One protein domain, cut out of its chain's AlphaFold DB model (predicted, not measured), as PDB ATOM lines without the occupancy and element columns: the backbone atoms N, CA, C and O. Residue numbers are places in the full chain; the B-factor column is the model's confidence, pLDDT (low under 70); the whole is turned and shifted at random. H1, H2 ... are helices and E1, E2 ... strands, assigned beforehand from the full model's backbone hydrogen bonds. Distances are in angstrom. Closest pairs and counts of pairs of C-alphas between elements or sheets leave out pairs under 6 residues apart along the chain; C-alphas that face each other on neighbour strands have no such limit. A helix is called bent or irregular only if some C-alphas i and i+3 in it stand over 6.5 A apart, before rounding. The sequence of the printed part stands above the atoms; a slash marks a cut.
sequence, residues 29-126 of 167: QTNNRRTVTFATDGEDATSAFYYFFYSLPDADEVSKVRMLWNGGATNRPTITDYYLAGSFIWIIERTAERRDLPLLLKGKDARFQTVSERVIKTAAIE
ATOM      1  N   GLN A  29     -51.409 -55.399 -19.888       67.62
ATOM      2  CA  GLN A  29     -52.742 -55.586 -20.464       67.62
ATOM      3  C   GLN A  29     -53.861 -55.356 -19.429       67.62
ATOM      4  O   GLN A  29     -53.702 -55.567 -18.227       67.62
ATOM      5  N   THR A  30     -55.040 -54.938 -19.899       63.03
ATOM      6  CA  THR A  30     -56.166 -54.501 -19.047       63.03
ATOM      7  C   THR A  30     -56.803 -55.599 -18.196       63.03
ATOM      8  O   THR A  30     -57.536 -55.277 -17.263       63.03
ATOM      9  N   ASN A  31     -56.544 -56.871 -18.503       63.72
ATOM     10  CA  ASN A  31     -57.234 -58.014 -17.896       63.72
ATOM     11  C   ASN A  31     -56.492 -58.609 -16.685       63.72
ATOM     12  O   ASN A  31     -56.952 -59.589 -16.104       63.72
ATOM     13  N   ASN A  32     -55.349 -58.037 -16.299       63.75
ATOM     14  CA  ASN A  32     -54.525 -58.576 -15.219       63.75
ATOM     15  C   ASN A  32     -55.071 -58.239 -13.831       63.75
ATOM     16  O   ASN A  32     -55.672 -57.181 -13.609       63.75
ATOM     17  N   ARG A  33     -54.828 -59.137 -12.867       61.81
ATOM     18  CA  ARG A  33     -55.218 -58.927 -11.469       61.81
ATOM     19  C   ARG A  33     -54.351 -57.822 -10.871       61.81
ATOM     20  O   ARG A  33     -53.122 -57.860 -10.920       61.81
ATOM     21  N   ARG A  34     -55.003 -56.820 -10.285       66.31
ATOM     22  CA  ARG A  34     -54.335 -55.662  -9.693       66.31
ATOM     23  C   ARG A  34     -54.747 -55.494  -8.243       66.31
ATOM     24  O   ARG A  34     -55.900 -55.160  -7.968       66.31
ATOM     25  N   THR A  35     -53.778 -55.613  -7.346       64.38
ATOM     26  CA  THR A  35     -53.954 -55.286  -5.932       64.38
ATOM     27  C   THR A  35     -53.312 -53.923  -5.686       64.38
ATOM     28  O   THR A  35     -52.090 -53.762  -5.635       64.38
ATOM     29  N   VAL A  36     -54.157 -52.891  -5.632       58.31
ATOM     30  CA  VAL A  36     -53.736 -51.503  -5.397       58.31
ATOM     31  C   VAL A  36     -53.462 -51.352  -3.917       58.31
ATOM     32  O   VAL A  36     -54.380 -51.526  -3.118       58.31
ATOM     33  N   THR A  37     -52.222 -51.044  -3.541       60.19
ATOM     34  CA  THR A  37     -51.898 -51.031  -2.120       60.19
ATOM     35  C   THR A  37     -50.876 -49.952  -1.797       60.19
ATOM     36  O   THR A  37     -49.693 -50.091  -2.086       60.19
ATOM     37  N   PHE A  38     -51.389 -48.933  -1.104       62.72
ATOM     38  CA  PHE A  38     -50.686 -47.929  -0.302       62.72
ATOM     39  C   PHE A  38     -50.219 -46.649  -1.010       62.72
ATOM     40  O   PHE A  38     -49.583 -46.666  -2.064       62.72
ATOM     41  N   ALA A  39     -50.517 -45.531  -0.342       60.34
ATOM     42  CA  ALA A  39     -49.820 -44.261  -0.476       60.34
ATOM     43  C   ALA A  39     -48.991 -44.054   0.800       60.34
ATOM     44  O   ALA A  39     -49.473 -44.349   1.896       60.34
ATOM     45  N   THR A  40     -47.759 -43.580   0.666       66.19
ATOM     46  CA  THR A  40     -46.964 -43.064   1.785       66.19
ATOM     47  C   THR A  40     -46.646 -41.602   1.526       66.19
ATOM     48  O   THR A  40     -46.341 -41.235   0.385       66.19
ATOM     49  N   ASP A  41     -46.698 -40.795   2.581       57.84
ATOM     50  CA  ASP A  41     -46.373 -39.373   2.511       57.84
ATOM     51  C   ASP A  41     -44.945 -39.178   1.976       57.84
ATOM     52  O   ASP A  41     -44.026 -39.940   2.296       57.84
ATOM     53  N   GLY A  42     -44.789 -38.207   1.078       57.75
ATOM     54  CA  GLY A  42     -43.503 -37.777   0.546       57.75
ATOM     55  C   GLY A  42     -42.798 -36.797   1.484       57.75
ATOM     56  O   GLY A  42     -43.172 -36.626   2.640       57.75
ATOM     57  N   GLU A  43     -41.747 -36.155   0.975       55.56
ATOM     58  CA  GLU A  43     -40.905 -35.221   1.739       55.56
ATOM     59  C   GLU A  43     -41.643 -33.925   2.126       55.56
ATOM     60  O   GLU A  43     -41.308 -33.292   3.125       55.56
ATOM     61  N   ASP A  44     -42.682 -33.552   1.371       59.16
ATOM     62  CA  ASP A  44     -43.555 -32.414   1.660       59.16
ATOM     63  C   ASP A  44     -45.038 -32.831   1.670       59.16
ATOM     64  O   ASP A  44     -45.417 -33.849   1.093       59.16
ATOM     65  N   ALA A  45     -45.906 -32.020   2.286       63.91
ATOM     66  CA  ALA A  45     -47.340 -32.318   2.428       63.91
ATOM     67  C   ALA A  45     -48.106 -32.447   1.092       63.91
ATOM     68  O   ALA A  45     -49.288 -32.791   1.084       63.91
ATOM     69  N   THR A  46     -47.469 -32.133  -0.040       75.19
ATOM     70  CA  THR A  46     -48.087 -32.176  -1.372       75.19
ATOM     71  C   THR A  46     -47.588 -33.338  -2.221       75.19
ATOM     72  O   THR A  46     -48.215 -33.684  -3.230       75.19
ATOM     73  N   SER A  47     -46.465 -33.941  -1.840       83.25
ATOM     74  CA  SER A  47     -45.820 -35.030  -2.545       83.25
ATOM     75  C   SER A  47     -46.109 -36.351  -1.851       83.25
ATOM     76  O   SER A  47     -46.158 -36.445  -0.631       83.25
ATOM     77  N   ALA A  48     -46.344 -37.389  -2.640       88.06
ATOM     78  CA  ALA A  48     -46.617 -38.720  -2.122       88.06
ATOM     79  C   ALA A  48     -46.112 -39.779  -3.094       88.06
ATOM     80  O   ALA A  48     -46.104 -39.574  -4.318       88.06
ATOM     81  N   PHE A  49     -45.720 -40.917  -2.527       89.19
ATOM     82  CA  PHE A  49     -45.421 -42.126  -3.275       89.19
ATOM     83  C   PHE A  49     -46.614 -43.076  -3.213       89.19
ATOM     84  O   PHE A  49     -47.138 -43.365  -2.141       89.19
ATOM     85  N   TYR A  50     -47.024 -43.574  -4.373       88.69
ATOM     86  CA  TYR A  50     -48.085 -44.558  -4.534       88.69
ATOM     87  C   TYR A  50     -47.481 -45.845  -5.070       88.69
ATOM     88  O   TYR A  50     -46.698 -45.815  -6.024       88.69
ATOM     89  N   TYR A  51     -47.873 -46.972  -4.486       88.56
ATOM     90  CA  TYR A  51     -47.370 -48.280  -4.878       88.56
ATOM     91  C   TYR A  51     -48.504 -49.141  -5.435       88.56
ATOM     92  O   TYR A  51     -49.593 -49.245  -4.868       88.56
ATOM     93  N   PHE A  52     -48.259 -49.767  -6.581       88.19
ATOM     94  CA  PHE A  52     -49.215 -50.665  -7.218       88.19
ATOM     95  C   PHE A  52     -48.552 -52.010  -7.476       88.19
ATOM     96  O   PHE A  52     -47.463 -52.069  -8.047       88.19
ATOM     97  N   PHE A  53     -49.230 -53.084  -7.081       86.31
ATOM     98  CA  PHE A  53     -48.762 -54.450  -7.261       86.31
ATOM     99  C   PHE A  53     -49.677 -55.147  -8.268       86.31
ATOM    100  O   PHE A  53     -50.903 -55.159  -8.122       86.31
ATOM    101  N   TYR A  54     -49.076 -55.693  -9.317       83.44
ATOM    102  CA  TYR A  54     -49.780 -56.371 -10.397       83.44
ATOM    103  C   TYR A  54     -49.338 -57.828 -10.439       83.44
ATOM    104  O   TYR A  54     -48.142 -58.119 -10.352       83.44
ATOM    105  N   SER A  55     -50.304 -58.716 -10.633       79.00
ATOM    106  CA  SER A  55     -50.098 -60.146 -10.831       79.00
ATOM    107  C   SER A  55     -50.763 -60.563 -12.133       79.00
ATOM    108  O   SER A  55     -51.816 -60.036 -12.509       79.00
ATOM    109  N   LEU A  56     -50.149 -61.506 -12.843       75.12
ATOM    110  CA  LEU A  56     -50.816 -62.136 -13.978       75.12
ATOM    111  C   LEU A  56     -52.084 -62.880 -13.501       75.12
ATOM    112  O   LEU A  56     -52.149 -63.284 -12.340       75.12
ATOM    113  N   PRO A  57     -53.107 -63.061 -14.358       67.75
ATOM    114  CA  PRO A  57     -54.368 -63.705 -13.980       67.75
ATOM    115  C   PRO A  57     -54.188 -65.106 -13.391       67.75
ATOM    116  O   PRO A  57     -54.906 -65.463 -12.455       67.75
ATOM    117  N   ASP A  58     -53.201 -65.837 -13.910       69.38
ATOM    118  CA  ASP A  58     -52.883 -67.223 -13.555       69.38
ATOM    119  C   ASP A  58     -51.679 -67.338 -12.603       69.38
ATOM    120  O   ASP A  58     -51.160 -68.430 -12.389       69.38
ATOM    121  N   ALA A  59     -51.207 -66.218 -12.043       64.62
ATOM    122  CA  ALA A  59     -50.098 -66.196 -11.096       64.62
ATOM    123  C   ALA A  59     -50.557 -65.669  -9.732       64.62
ATOM    124  O   ALA A  59     -51.114 -64.576  -9.626       64.62
ATOM    125  N   ASP A  60     -50.244 -66.417  -8.675       65.19
ATOM    126  CA  ASP A  60     -50.431 -65.963  -7.290       65.19
ATOM    127  C   ASP A  60     -49.310 -65.013  -6.828       65.19
ATOM    128  O   ASP A  60     -49.376 -64.419  -5.750       65.19
ATOM    129  N   GLU A  61     -48.279 -64.839  -7.655       72.31
ATOM    130  CA  GLU A  61     -47.116 -64.009  -7.368       72.31
ATOM    131  C   GLU A  61     -47.206 -62.630  -8.035       72.31
ATOM    132  O   GLU A  61     -47.857 -62.429  -9.064       72.31
ATOM    133  N   VAL A  62     -46.534 -61.642  -7.440       80.25
ATOM    134  CA  VAL A  62     -46.404 -60.302  -8.027       80.25
ATOM    135  C   VAL A  62     -45.510 -60.392  -9.263       80.25
ATOM    136  O   VAL A  62     -44.381 -60.856  -9.181       80.25
ATOM    137  N   SER A  63     -46.000 -59.908 -10.402       83.06
ATOM    138  CA  SER A  63     -45.266 -59.870 -11.677       83.06
ATOM    139  C   SER A  63     -44.759 -58.464 -12.017       83.06
ATOM    140  O   SER A  63     -43.831 -58.304 -12.809       83.06
ATOM    141  N   LYS A  64     -45.357 -57.426 -11.421       87.75
ATOM    142  CA  LYS A  64     -44.907 -56.039 -11.559       87.75
ATOM    143  C   LYS A  64     -45.188 -55.230 -10.300       87.75
ATOM    144  O   LYS A  64     -46.264 -55.330  -9.712       87.75
ATOM    145  N   VAL A  65     -44.244 -54.363  -9.947       90.00
ATOM    146  CA  VAL A  65     -44.425 -53.303  -8.951       90.00
ATOM    147  C   VAL A  65     -44.273 -51.959  -9.645       90.00
ATOM    148  O   VAL A  65     -43.273 -51.722 -10.313       90.00
ATOM    149  N   ARG A  66     -45.245 -51.066  -9.478       92.12
ATOM    150  CA  ARG A  66     -45.148 -49.670  -9.908       92.12
ATOM    151  C   ARG A  66     -45.002 -48.776  -8.695       92.12
ATOM    152  O   ARG A  66     -45.865 -48.794  -7.823       92.12
ATOM    153  N   MET A  67     -43.969 -47.949  -8.695       92.94
ATOM    154  CA  MET A  67     -43.831 -46.813  -7.796       92.94
ATOM    155  C   MET A  67     -44.149 -45.534  -8.569       92.94
ATOM    156  O   MET A  67     -43.536 -45.270  -9.595       92.94
ATOM    157  N   LEU A  68     -45.101 -44.743  -8.085       93.06
ATOM    158  CA  LEU A  68     -45.474 -43.444  -8.641       93.06
ATOM    159  C   LEU A  68     -45.161 -42.361  -7.616       93.06
ATOM    160  O   LEU A  68     -45.740 -42.365  -6.537       93.06
ATOM    161  N   TRP A  69     -44.328 -41.394  -7.977       93.88
ATOM    162  CA  TRP A  69     -44.237 -40.123  -7.270       93.88
ATOM    163  C   TRP A  69     -45.099 -39.094  -7.996       93.88
ATOM    164  O   TRP A  69     -44.945 -38.883  -9.199       93.88
ATOM    165  N   ASN A  70     -46.018 -38.440  -7.288       92.00
ATOM    166  CA  ASN A  70     -46.928 -37.464  -7.906       92.00
ATOM    167  C   ASN A  70     -46.250 -36.131  -8.294       92.00
ATOM    168  O   ASN A  70     -46.867 -35.314  -8.980       92.00
ATOM    169  N   GLY A  71     -45.008 -35.895  -7.857       89.81
ATOM    170  CA  GLY A  71     -44.268 -34.664  -8.134       89.81
ATOM    171  C   GLY A  71     -44.700 -33.444  -7.308       89.81
ATOM    172  O   GLY A  71     -44.382 -32.317  -7.684       89.81
ATOM    173  N   GLY A  72     -45.456 -33.616  -6.220       87.56
ATOM    174  CA  GLY A  72     -45.852 -32.496  -5.353       87.56
ATOM    175  C   GLY A  72     -46.825 -31.511  -6.009       87.56
ATOM    176  O   GLY A  72     -47.741 -31.903  -6.738       87.56
ATOM    177  N   ALA A  73     -46.625 -30.210  -5.797       84.50
ATOM    178  CA  ALA A  73     -47.456 -29.149  -6.380       84.50
ATOM    179  C   ALA A  73     -47.083 -28.758  -7.826       84.50
ATOM    180  O   ALA A  73     -47.944 -28.283  -8.569       84.50
ATOM    181  N   THR A  74     -45.836 -28.972  -8.252       85.56
ATOM    182  CA  THR A  74     -45.317 -28.392  -9.506       85.56
ATOM    183  C   THR A  74     -44.596 -29.380 -10.418       85.56
ATOM    184  O   THR A  74     -44.652 -29.218 -11.637       85.56
ATOM    185  N   ASN A  75     -43.963 -30.428  -9.886       90.94
ATOM    186  CA  ASN A  75     -43.140 -31.317 -10.702       90.94
ATOM    187  C   ASN A  75     -43.987 -32.297 -11.519       90.94
ATOM    188  O   ASN A  75     -45.147 -32.592 -11.205       90.94
ATOM    189  N   ARG A  76     -43.402 -32.820 -12.596       94.50
ATOM    190  CA  ARG A  76     -44.013 -33.910 -13.361       94.50
ATOM    191  C   ARG A  76     -44.030 -35.194 -12.524       94.50
ATOM    192  O   ARG A  76     -43.049 -35.451 -11.824       94.50
ATOM    193  N   PRO A  77     -45.092 -36.013 -12.611       94.75
ATOM    194  CA  PRO A  77     -45.088 -37.326 -11.991       94.75
ATOM    195  C   PRO A  77     -43.968 -38.200 -12.558       94.75
ATOM    196  O   PRO A  77     -43.754 -38.232 -13.777       94.75
ATOM    197  N   THR A  78     -43.291 -38.934 -11.680       95.44
ATOM    198  CA  THR A  78     -42.301 -39.945 -12.061       95.44
ATOM    199  C   THR A  78     -42.811 -41.328 -11.693       95.44
ATOM    200  O   THR A  78     -43.525 -41.515 -10.708       95.44
ATOM    201  N   ILE A  79     -42.487 -42.302 -12.533       95.31
ATOM    202  CA  ILE A  79     -42.921 -43.682 -12.394       95.31
ATOM    203  C   ILE A  79     -41.687 -44.563 -12.495       95.31
ATOM    204  O   ILE A  79     -40.937 -44.441 -13.459       95.31
ATOM    205  N   THR A  80     -41.514 -45.479 -11.553       95.31
ATOM    206  CA  THR A  80     -40.549 -46.572 -11.663       95.31
ATOM    207  C   THR A  80     -41.314 -47.883 -11.690       95.31
ATOM    208  O   THR A  80     -41.977 -48.249 -10.719       95.31
ATOM    209  N   ASP A  81     -41.249 -48.570 -12.825       93.44
ATOM    210  CA  ASP A  81     -41.849 -49.883 -13.015       93.44
ATOM    211  C   ASP A  81     -40.780 -50.969 -12.875       93.44
ATOM    212  O   ASP A  81     -39.783 -50.964 -13.595       93.44
ATOM    213  N   TYR A  82     -41.023 -51.906 -11.963       91.31
ATOM    214  CA  TYR A  82     -40.223 -53.102 -11.726       91.31
ATOM    215  C   TYR A  82     -40.980 -54.311 -12.271       91.31
ATOM    216  O   TYR A  82     -41.983 -54.718 -11.686       91.31
ATOM    217  N   TYR A  83     -40.516 -54.896 -13.369       87.50
ATOM    218  CA  TYR A  83     -41.071 -56.126 -13.923       87.50
ATOM    219  C   TYR A  83     -40.256 -57.320 -13.435       87.50
ATOM    220  O   TYR A  83     -39.032 -57.344 -13.579       87.50
ATOM    221  N   LEU A  84     -40.946 -58.304 -12.869       84.06
ATOM    222  CA  LEU A  84     -40.369 -59.525 -12.321       84.06
ATOM    223  C   LEU A  84     -40.565 -60.638 -13.352       84.06
ATOM    224  O   LEU A  84     -41.676 -61.131 -13.535       84.06
ATOM    225  N   ALA A  85     -39.499 -60.993 -14.070       69.81
ATOM    226  CA  ALA A  85     -39.543 -61.950 -15.171       69.81
ATOM    227  C   ALA A  85     -38.499 -63.054 -14.959       69.81
ATOM    228  O   ALA A  85     -37.378 -62.983 -15.469       69.81
ATOM    229  N   GLY A  86     -38.867 -64.083 -14.191       69.06
ATOM    230  CA  GLY A  86     -37.995 -65.223 -13.906       69.06
ATOM    231  C   GLY A  86     -36.691 -64.793 -13.231       69.06
ATOM    232  O   GLY A  86     -36.700 -64.315 -12.102       69.06
ATOM    233  N   SER A  87     -35.567 -64.953 -13.936       68.94
ATOM    234  CA  SER A  87     -34.226 -64.581 -13.465       68.94
ATOM    235  C   SER A  87     -33.817 -63.135 -13.790       68.94
ATOM    236  O   SER A  87     -32.633 -62.792 -13.745       68.94
ATOM    237  N   PHE A  88     -34.768 -62.270 -14.146       77.06
ATOM    238  CA  PHE A  88     -34.500 -60.872 -14.469       77.06
ATOM    239  C   PHE A  88     -35.480 -59.934 -13.772       77.06
ATOM    240  O   PHE A  88     -36.683 -60.190 -13.694       77.06
ATOM    241  N   ILE A  89     -34.947 -58.795 -13.331       85.06
ATOM    242  CA  ILE A  89     -35.728 -57.643 -12.896       85.06
ATOM    243  C   ILE A  89     -35.509 -56.542 -13.925       85.06
ATOM    244  O   ILE A  89     -34.398 -56.026 -14.067       85.06
ATOM    245  N   TRP A  90     -36.570 -56.179 -14.637       86.38
ATOM    246  CA  TRP A  90     -36.552 -55.030 -15.533       86.38
ATOM    247  C   TRP A  90     -37.017 -53.794 -14.793       86.38
ATOM    248  O   TRP A  90     -38.095 -53.797 -14.207       86.38
ATOM    249  N   ILE A  91     -36.230 -52.735 -14.852       89.69
ATOM    250  CA  ILE A  91     -36.525 -51.473 -14.195       89.69
ATOM    251  C   ILE A  91     -36.645 -50.409 -15.271       89.69
ATOM    252  O   ILE A  91     -35.717 -50.212 -16.061       89.69
ATOM    253  N   ILE A  92     -37.790 -49.736 -15.307       90.94
ATOM    254  CA  ILE A  92     -38.058 -48.672 -16.270       90.94
ATOM    255  C   ILE A  92     -38.523 -47.438 -15.515       90.94
ATOM    256  O   ILE A  92     -39.576 -47.447 -14.877       90.94
ATOM    257  N   GLU A  93     -37.743 -46.367 -15.617       92.62
ATOM    258  CA  GLU A  93     -38.111 -45.057 -15.103       92.62
ATOM    259  C   GLU A  93     -38.748 -44.229 -16.207       92.62
ATOM    260  O   GLU A  93     -38.246 -44.128 -17.330       92.62
ATOM    261  N   ARG A  94     -39.877 -43.620 -15.879       94.56
ATOM    262  CA  ARG A  94     -40.719 -42.881 -16.805       94.56
ATOM    263  C   ARG A  94     -41.165 -41.583 -16.162       94.56
ATOM    264  O   ARG A  94     -41.289 -41.470 -14.944       94.56
ATOM    265  N   THR A  95     -41.464 -40.611 -17.003       95.38
ATOM    266  CA  THR A  95     -42.180 -39.395 -16.618       95.38
ATOM    267  C   THR A  95     -43.497 -39.333 -17.372       95.38
ATOM    268  O   THR A  95     -43.634 -39.898 -18.460       95.38
ATOM    269  N   ALA A  96     -44.476 -38.662 -16.778       94.12
ATOM    270  CA  ALA A  96     -45.763 -38.394 -17.403       94.12
ATOM    271  C   ALA A  96     -46.091 -36.901 -17.328       94.12
ATOM    272  O   ALA A  96     -45.487 -36.145 -16.563       94.12
ATOM    273  N   GLU A  97     -47.079 -36.472 -18.108       94.69
ATOM    274  CA  GLU A  97     -47.614 -35.125 -17.959       94.69
ATOM    275  C   GLU A  97     -48.501 -35.038 -16.715       94.69
ATOM    276  O   GLU A  97     -49.241 -35.959 -16.370       94.69
ATOM    277  N   ARG A  98     -48.481 -33.884 -16.046       91.69
ATOM    278  CA  ARG A  98     -49.248 -33.668 -14.809       91.69
ATOM    279  C   ARG A  98     -50.760 -33.825 -15.005       91.69
ATOM    280  O   ARG A  98     -51.445 -34.294 -14.100       91.69
ATOM    281  N   ARG A  99     -51.271 -33.518 -16.203       93.25
ATOM    282  CA  ARG A  99     -52.681 -33.748 -16.579       93.25
ATOM    283  C   ARG A  99     -53.103 -35.221 -16.502       93.25
ATOM    284  O   ARG A  99     -54.285 -35.493 -16.333       93.25
ATOM    285  N   ASP A 100     -52.152 -36.150 -16.604       94.00
ATOM    286  CA  ASP A 100     -52.417 -37.587 -16.586       94.00
ATOM    287  C   ASP A 100     -52.390 -38.171 -15.161       94.00
ATOM    288  O   ASP A 100     -52.774 -39.323 -14.955       94.00
ATOM    289  N   LEU A 101     -52.007 -37.378 -14.150       91.31
ATOM    290  CA  LEU A 101     -51.938 -37.808 -12.750       91.31
ATOM    291  C   LEU A 101     -53.229 -38.491 -12.247       91.31
ATOM    292  O   LEU A 101     -53.110 -39.546 -11.623       91.31
ATOM    293  N   PRO A 102     -54.457 -38.016 -12.552       91.31
ATOM    294  CA  PRO A 102     -55.680 -38.707 -12.131       91.31
ATOM    295  C   PRO A 102     -55.822 -40.141 -12.668       91.31
ATOM    296  O   PRO A 102     -56.493 -40.966 -12.045       91.31
ATOM    297  N   LEU A 103     -55.219 -40.457 -13.821       90.25
ATOM    298  CA  LEU A 103     -55.175 -41.818 -14.365       90.25
ATOM    299  C   LEU A 103     -54.122 -42.656 -13.638       90.25
ATOM    300  O   LEU A 103     -54.403 -43.788 -13.237       90.25
ATOM    301  N   LEU A 104     -52.943 -42.075 -13.414       90.19
ATOM    302  CA  LEU A 104     -51.821 -42.728 -12.740       90.19
ATOM    303  C   LEU A 104     -52.154 -43.098 -11.291       90.19
ATOM    304  O   LEU A 104     -51.857 -44.210 -10.867       90.19
ATOM    305  N   LEU A 105     -52.853 -42.222 -10.561       88.50
ATOM    306  CA  LEU A 105     -53.334 -42.489  -9.196       88.50
ATOM    307  C   LEU A 105     -54.322 -43.661  -9.135       88.50
ATOM    308  O   LEU A 105     -54.441 -44.336  -8.117       88.50
ATOM    309  N   LYS A 106     -55.005 -43.950 -10.247       85.44
ATOM    310  CA  LYS A 106     -55.864 -45.130 -10.396       85.44
ATOM    311  C   LYS A 106     -55.082 -46.355 -10.863       85.44
ATOM    312  O   LYS A 106     -55.718 -47.329 -11.264       85.44
ATOM    313  N   GLY A 107     -53.749 -46.309 -10.879       82.06
ATOM    314  CA  GLY A 107     -52.860 -47.374 -11.340       82.06
ATOM    315  C   GLY A 107     -52.979 -47.680 -12.833       82.06
ATOM    316  O   GLY A 107     -52.707 -48.815 -13.230       82.06
ATOM    317  N   LYS A 108     -53.478 -46.731 -13.638       85.81
ATOM    318  CA  LYS A 108     -53.594 -46.864 -15.097       85.81
ATOM    319  C   LYS A 108     -52.353 -46.309 -15.786       85.81
ATOM    320  O   LYS A 108     -51.615 -45.521 -15.200       85.81
ATOM    321  N   ASP A 109     -52.156 -46.713 -17.032       87.12
ATOM    322  CA  ASP A 109     -51.117 -46.151 -17.885       87.12
ATOM    323  C   ASP A 109     -51.538 -44.807 -18.484       87.12
ATOM    324  O   ASP A 109     -52.724 -44.494 -18.617       87.12
ATOM    325  N   ALA A 110     -50.528 -44.018 -18.835       87.00
ATOM    326  CA  ALA A 110     -50.653 -42.745 -19.523       87.00
ATOM    327  C   ALA A 110     -49.632 -42.683 -20.665       87.00
ATOM    328  O   ALA A 110     -48.893 -43.636 -20.919       87.00
ATOM    329  N   ARG A 111     -49.562 -41.542 -21.354       87.19
ATOM    330  CA  ARG A 111     -48.446 -41.293 -22.266       87.19
ATOM    331  C   ARG A 111     -47.189 -41.059 -21.434       87.19
ATOM    332  O   ARG A 111     -47.119 -40.100 -20.671       87.19
ATOM    333  N   PHE A 112     -46.220 -41.950 -21.592       87.81
ATOM    334  CA  PHE A 112     -44.960 -41.906 -20.865       87.81
ATOM    335  C   PHE A 112     -43.814 -41.438 -21.754       87.81
ATOM    336  O   PHE A 112     -43.756 -41.766 -22.939       87.81
ATOM    337  N   GLN A 113     -42.859 -40.749 -21.139       91.38
ATOM    338  CA  GLN A 113     -41.509 -40.594 -21.661       91.38
ATOM    339  C   GLN A 113     -40.567 -41.453 -20.815       91.38
ATOM    340  O   GLN A 113     -40.450 -41.232 -19.608       91.38
ATOM    341  N   THR A 114     -39.899 -42.427 -21.434       90.94
ATOM    342  CA  THR A 114     -38.858 -43.218 -20.762       90.94
ATOM    343  C   THR A 114     -37.651 -42.331 -20.479       90.94
ATOM    344  O   THR A 114     -37.121 -41.694 -21.386       90.94
ATOM    345  N   VAL A 115     -37.242 -42.289 -19.214       91.44
ATOM    346  CA  VAL A 115     -36.058 -41.563 -18.739       91.44
ATOM    347  C   VAL A 115     -34.866 -42.503 -18.680       91.44
ATOM    348  O   VAL A 115     -33.785 -42.164 -19.154       91.44
ATOM    349  N   SER A 116     -35.063 -43.696 -18.119       87.69
ATOM    350  CA  SER A 116     -34.016 -44.704 -18.017       87.69
ATOM    351  C   SER A 116     -34.599 -46.114 -18.043       87.69
ATOM    352  O   SER A 116     -35.758 -46.347 -17.697       87.69
ATOM    353  N   GLU A 117     -33.781 -47.064 -18.481       87.75
ATOM    354  CA  GLU A 117     -34.133 -48.475 -18.566       87.75
ATOM    355  C   GLU A 117     -32.904 -49.309 -18.204       87.75
ATOM    356  O   GLU A 117     -31.803 -49.042 -18.686       87.75
ATOM    357  N   ARG A 118     -33.077 -50.299 -17.325       85.31
ATOM    358  CA  ARG A 118     -31.997 -51.197 -16.893       85.31
ATOM    359  C   ARG A 118     -32.529 -52.566 -16.494       85.31
ATOM    360  O   ARG A 118     -33.694 -52.710 -16.130       85.31
ATOM    361  N   VAL A 119     -31.660 -53.569 -16.559       83.62
ATOM    362  CA  VAL A 119     -31.997 -54.964 -16.254       83.62
ATOM    363  C   VAL A 119     -31.009 -55.511 -15.238       83.62
ATOM    364  O   VAL A 119     -29.814 -55.587 -15.511       83.62
ATOM    365  N   ILE A 120     -31.520 -55.955 -14.094       82.00
ATOM    366  CA  ILE A 120     -30.740 -56.690 -13.101       82.00
ATOM    367  C   ILE A 120     -30.942 -58.180 -13.364       82.00
ATOM    368  O   ILE A 120     -32.066 -58.682 -13.310       82.00
ATOM    369  N   LYS A 121     -29.850 -58.901 -13.635       77.12
ATOM    370  CA  LYS A 121     -29.872 -60.367 -13.676       77.12
ATOM    371  C   LYS A 121     -29.877 -60.896 -12.247       77.12
ATOM    372  O   LYS A 121     -28.962 -60.598 -11.479       77.12
ATOM    373  N   THR A 122     -30.876 -61.685 -11.894       66.19
ATOM    374  CA  THR A 122     -30.895 -62.451 -10.651       66.19
ATOM    375  C   THR A 122     -30.363 -63.854 -10.933       66.19
ATOM    376  O   THR A 122     -30.434 -64.347 -12.059       66.19
ATOM    377  N   ALA A 123     -29.781 -64.512  -9.928       57.72
ATOM    378  CA  ALA A 123     -29.462 -65.931 -10.066       57.72
ATOM    379  C   ALA A 123     -30.747 -66.706 -10.414       57.72
ATOM    380  O   ALA A 123     -31.831 -66.333  -9.955       57.72
ATOM    381  N   ALA A 124     -30.633 -67.750 -11.239       44.09
ATOM    382  CA  ALA A 124     -31.743 -68.666 -11.465       44.09
ATOM    383  C   ALA A 124     -32.172 -69.239 -10.106       44.09
ATOM    384  O   ALA A 124     -31.341 -69.748  -9.353       44.09
ATOM    385  N   ILE A 125     -33.452 -69.097  -9.762       46.22
ATOM    386  CA  ILE A 125     -34.013 -69.709  -8.557       46.22
ATOM    387  C   ILE A 125     -34.206 -71.189  -8.900       46.22
ATOM    388  O   ILE A 125     -35.219 -71.566  -9.476       46.22
ATOM    389  N   GLU A 126     -33.202 -72.020  -8.624       36.38
ATOM    390  CA  GLU A 126     -33.195 -73.452  -8.970       36.38
ATOM    391  C   GLU A 126     -34.091 -74.342  -8.083       36.38
ATOM    392  O   GLU A 126     -34.005 -75.564  -8.166       36.38
TER     393      GLU A 126
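Overview. This is residues 29 to 126 of the 167 residues of an uncharacterized protein of Verrucomicrobia bacterium (UniProt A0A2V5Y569). Look for one twisted sheet of six antiparallel strands, an open slab whose strands run along the long axis, with one short helix, H1, over one face near an end of the strands. The sheet is well paired from edge to edge, and its last strand, E6, bends sharply beside E5. The printed part has 98 residues, with named elements in the order E1 E2 E3 E4 E5 H1 E6; the strands stand side by side in the order E1 - E2 - E3 - E4 - E5 - E6, and the class is mostly strand. The whole is compact, with a radius of gyration of the C-alphas of 14.2 A, yet elongated, spanning 46 by 25 by 25 A.

Along the chain. Find C-alpha 33 at (-55.218, -58.927, -11.469); there E1, residues 33 to 41, begins and runs 25.6 A. E2, residues 48 to 55, comes back over 23.4 A, and E3, residues 64 to 69, covers 16.5 A. Go on to C-alpha 78 at (-42.301, -39.945, -12.061), where E4, residues 78 to 85, begins its 22.4 A. E5, residues 88 to 96, runs 25.3 A. H1, residues 98 to 104, is irregular: C-alphas 99 and 102 are 7.3 A apart. E6, residues 112 to 121, bends by 67 degrees at residue 115 and ends at C-alpha 121, (-29.872, -60.367, -13.676).

Arrangement. E1 to E5 form a meander, each strand the antiparallel neighbour of the one before. Start at the edge strand E1, a hairpin with E2, where N 35 and O 53 are 3.0 A apart. In the hairpin E2 and E3, look at N 52 and O 66, 2.9 A; in E3 and E4, at N 67 and O 80, 2.9 A; in E4 and E5, at N 81 and O 92, 2.9 A. E6, the other edge strand, is antiparallel to E5 at 165 degrees, with N 91 and O 118 at 2.8 A. The edge strands E1 and E6 are apart. H1 is on the sheet at a height of 8.6 A. It lies over E5, but only just, with 3 of its 7 C-alphas falling on that strand, and runs along it at 2 degrees on the local plane. The closest C-alphas of E3 and H1 are those of Leu 68 and Leu 104, 7.6 A apart. In H1, 1 of 3 O i to N i+4 pairs and 3 of 4 O i to N i+3 pairs are within hydrogen-bond range.

Size, cuts and confidence. The two C-alphas farthest apart are those of Thr 74 and Glu 126, 46.7 A. The printed part has no cut and no long link; E4 to E5 and E5 to H1 are tight. The mean pLDDT of the printed part is 80.2; look for values under 70 at residues 29 to 45, 57 to 60, 85 to 87 and 122 to 126.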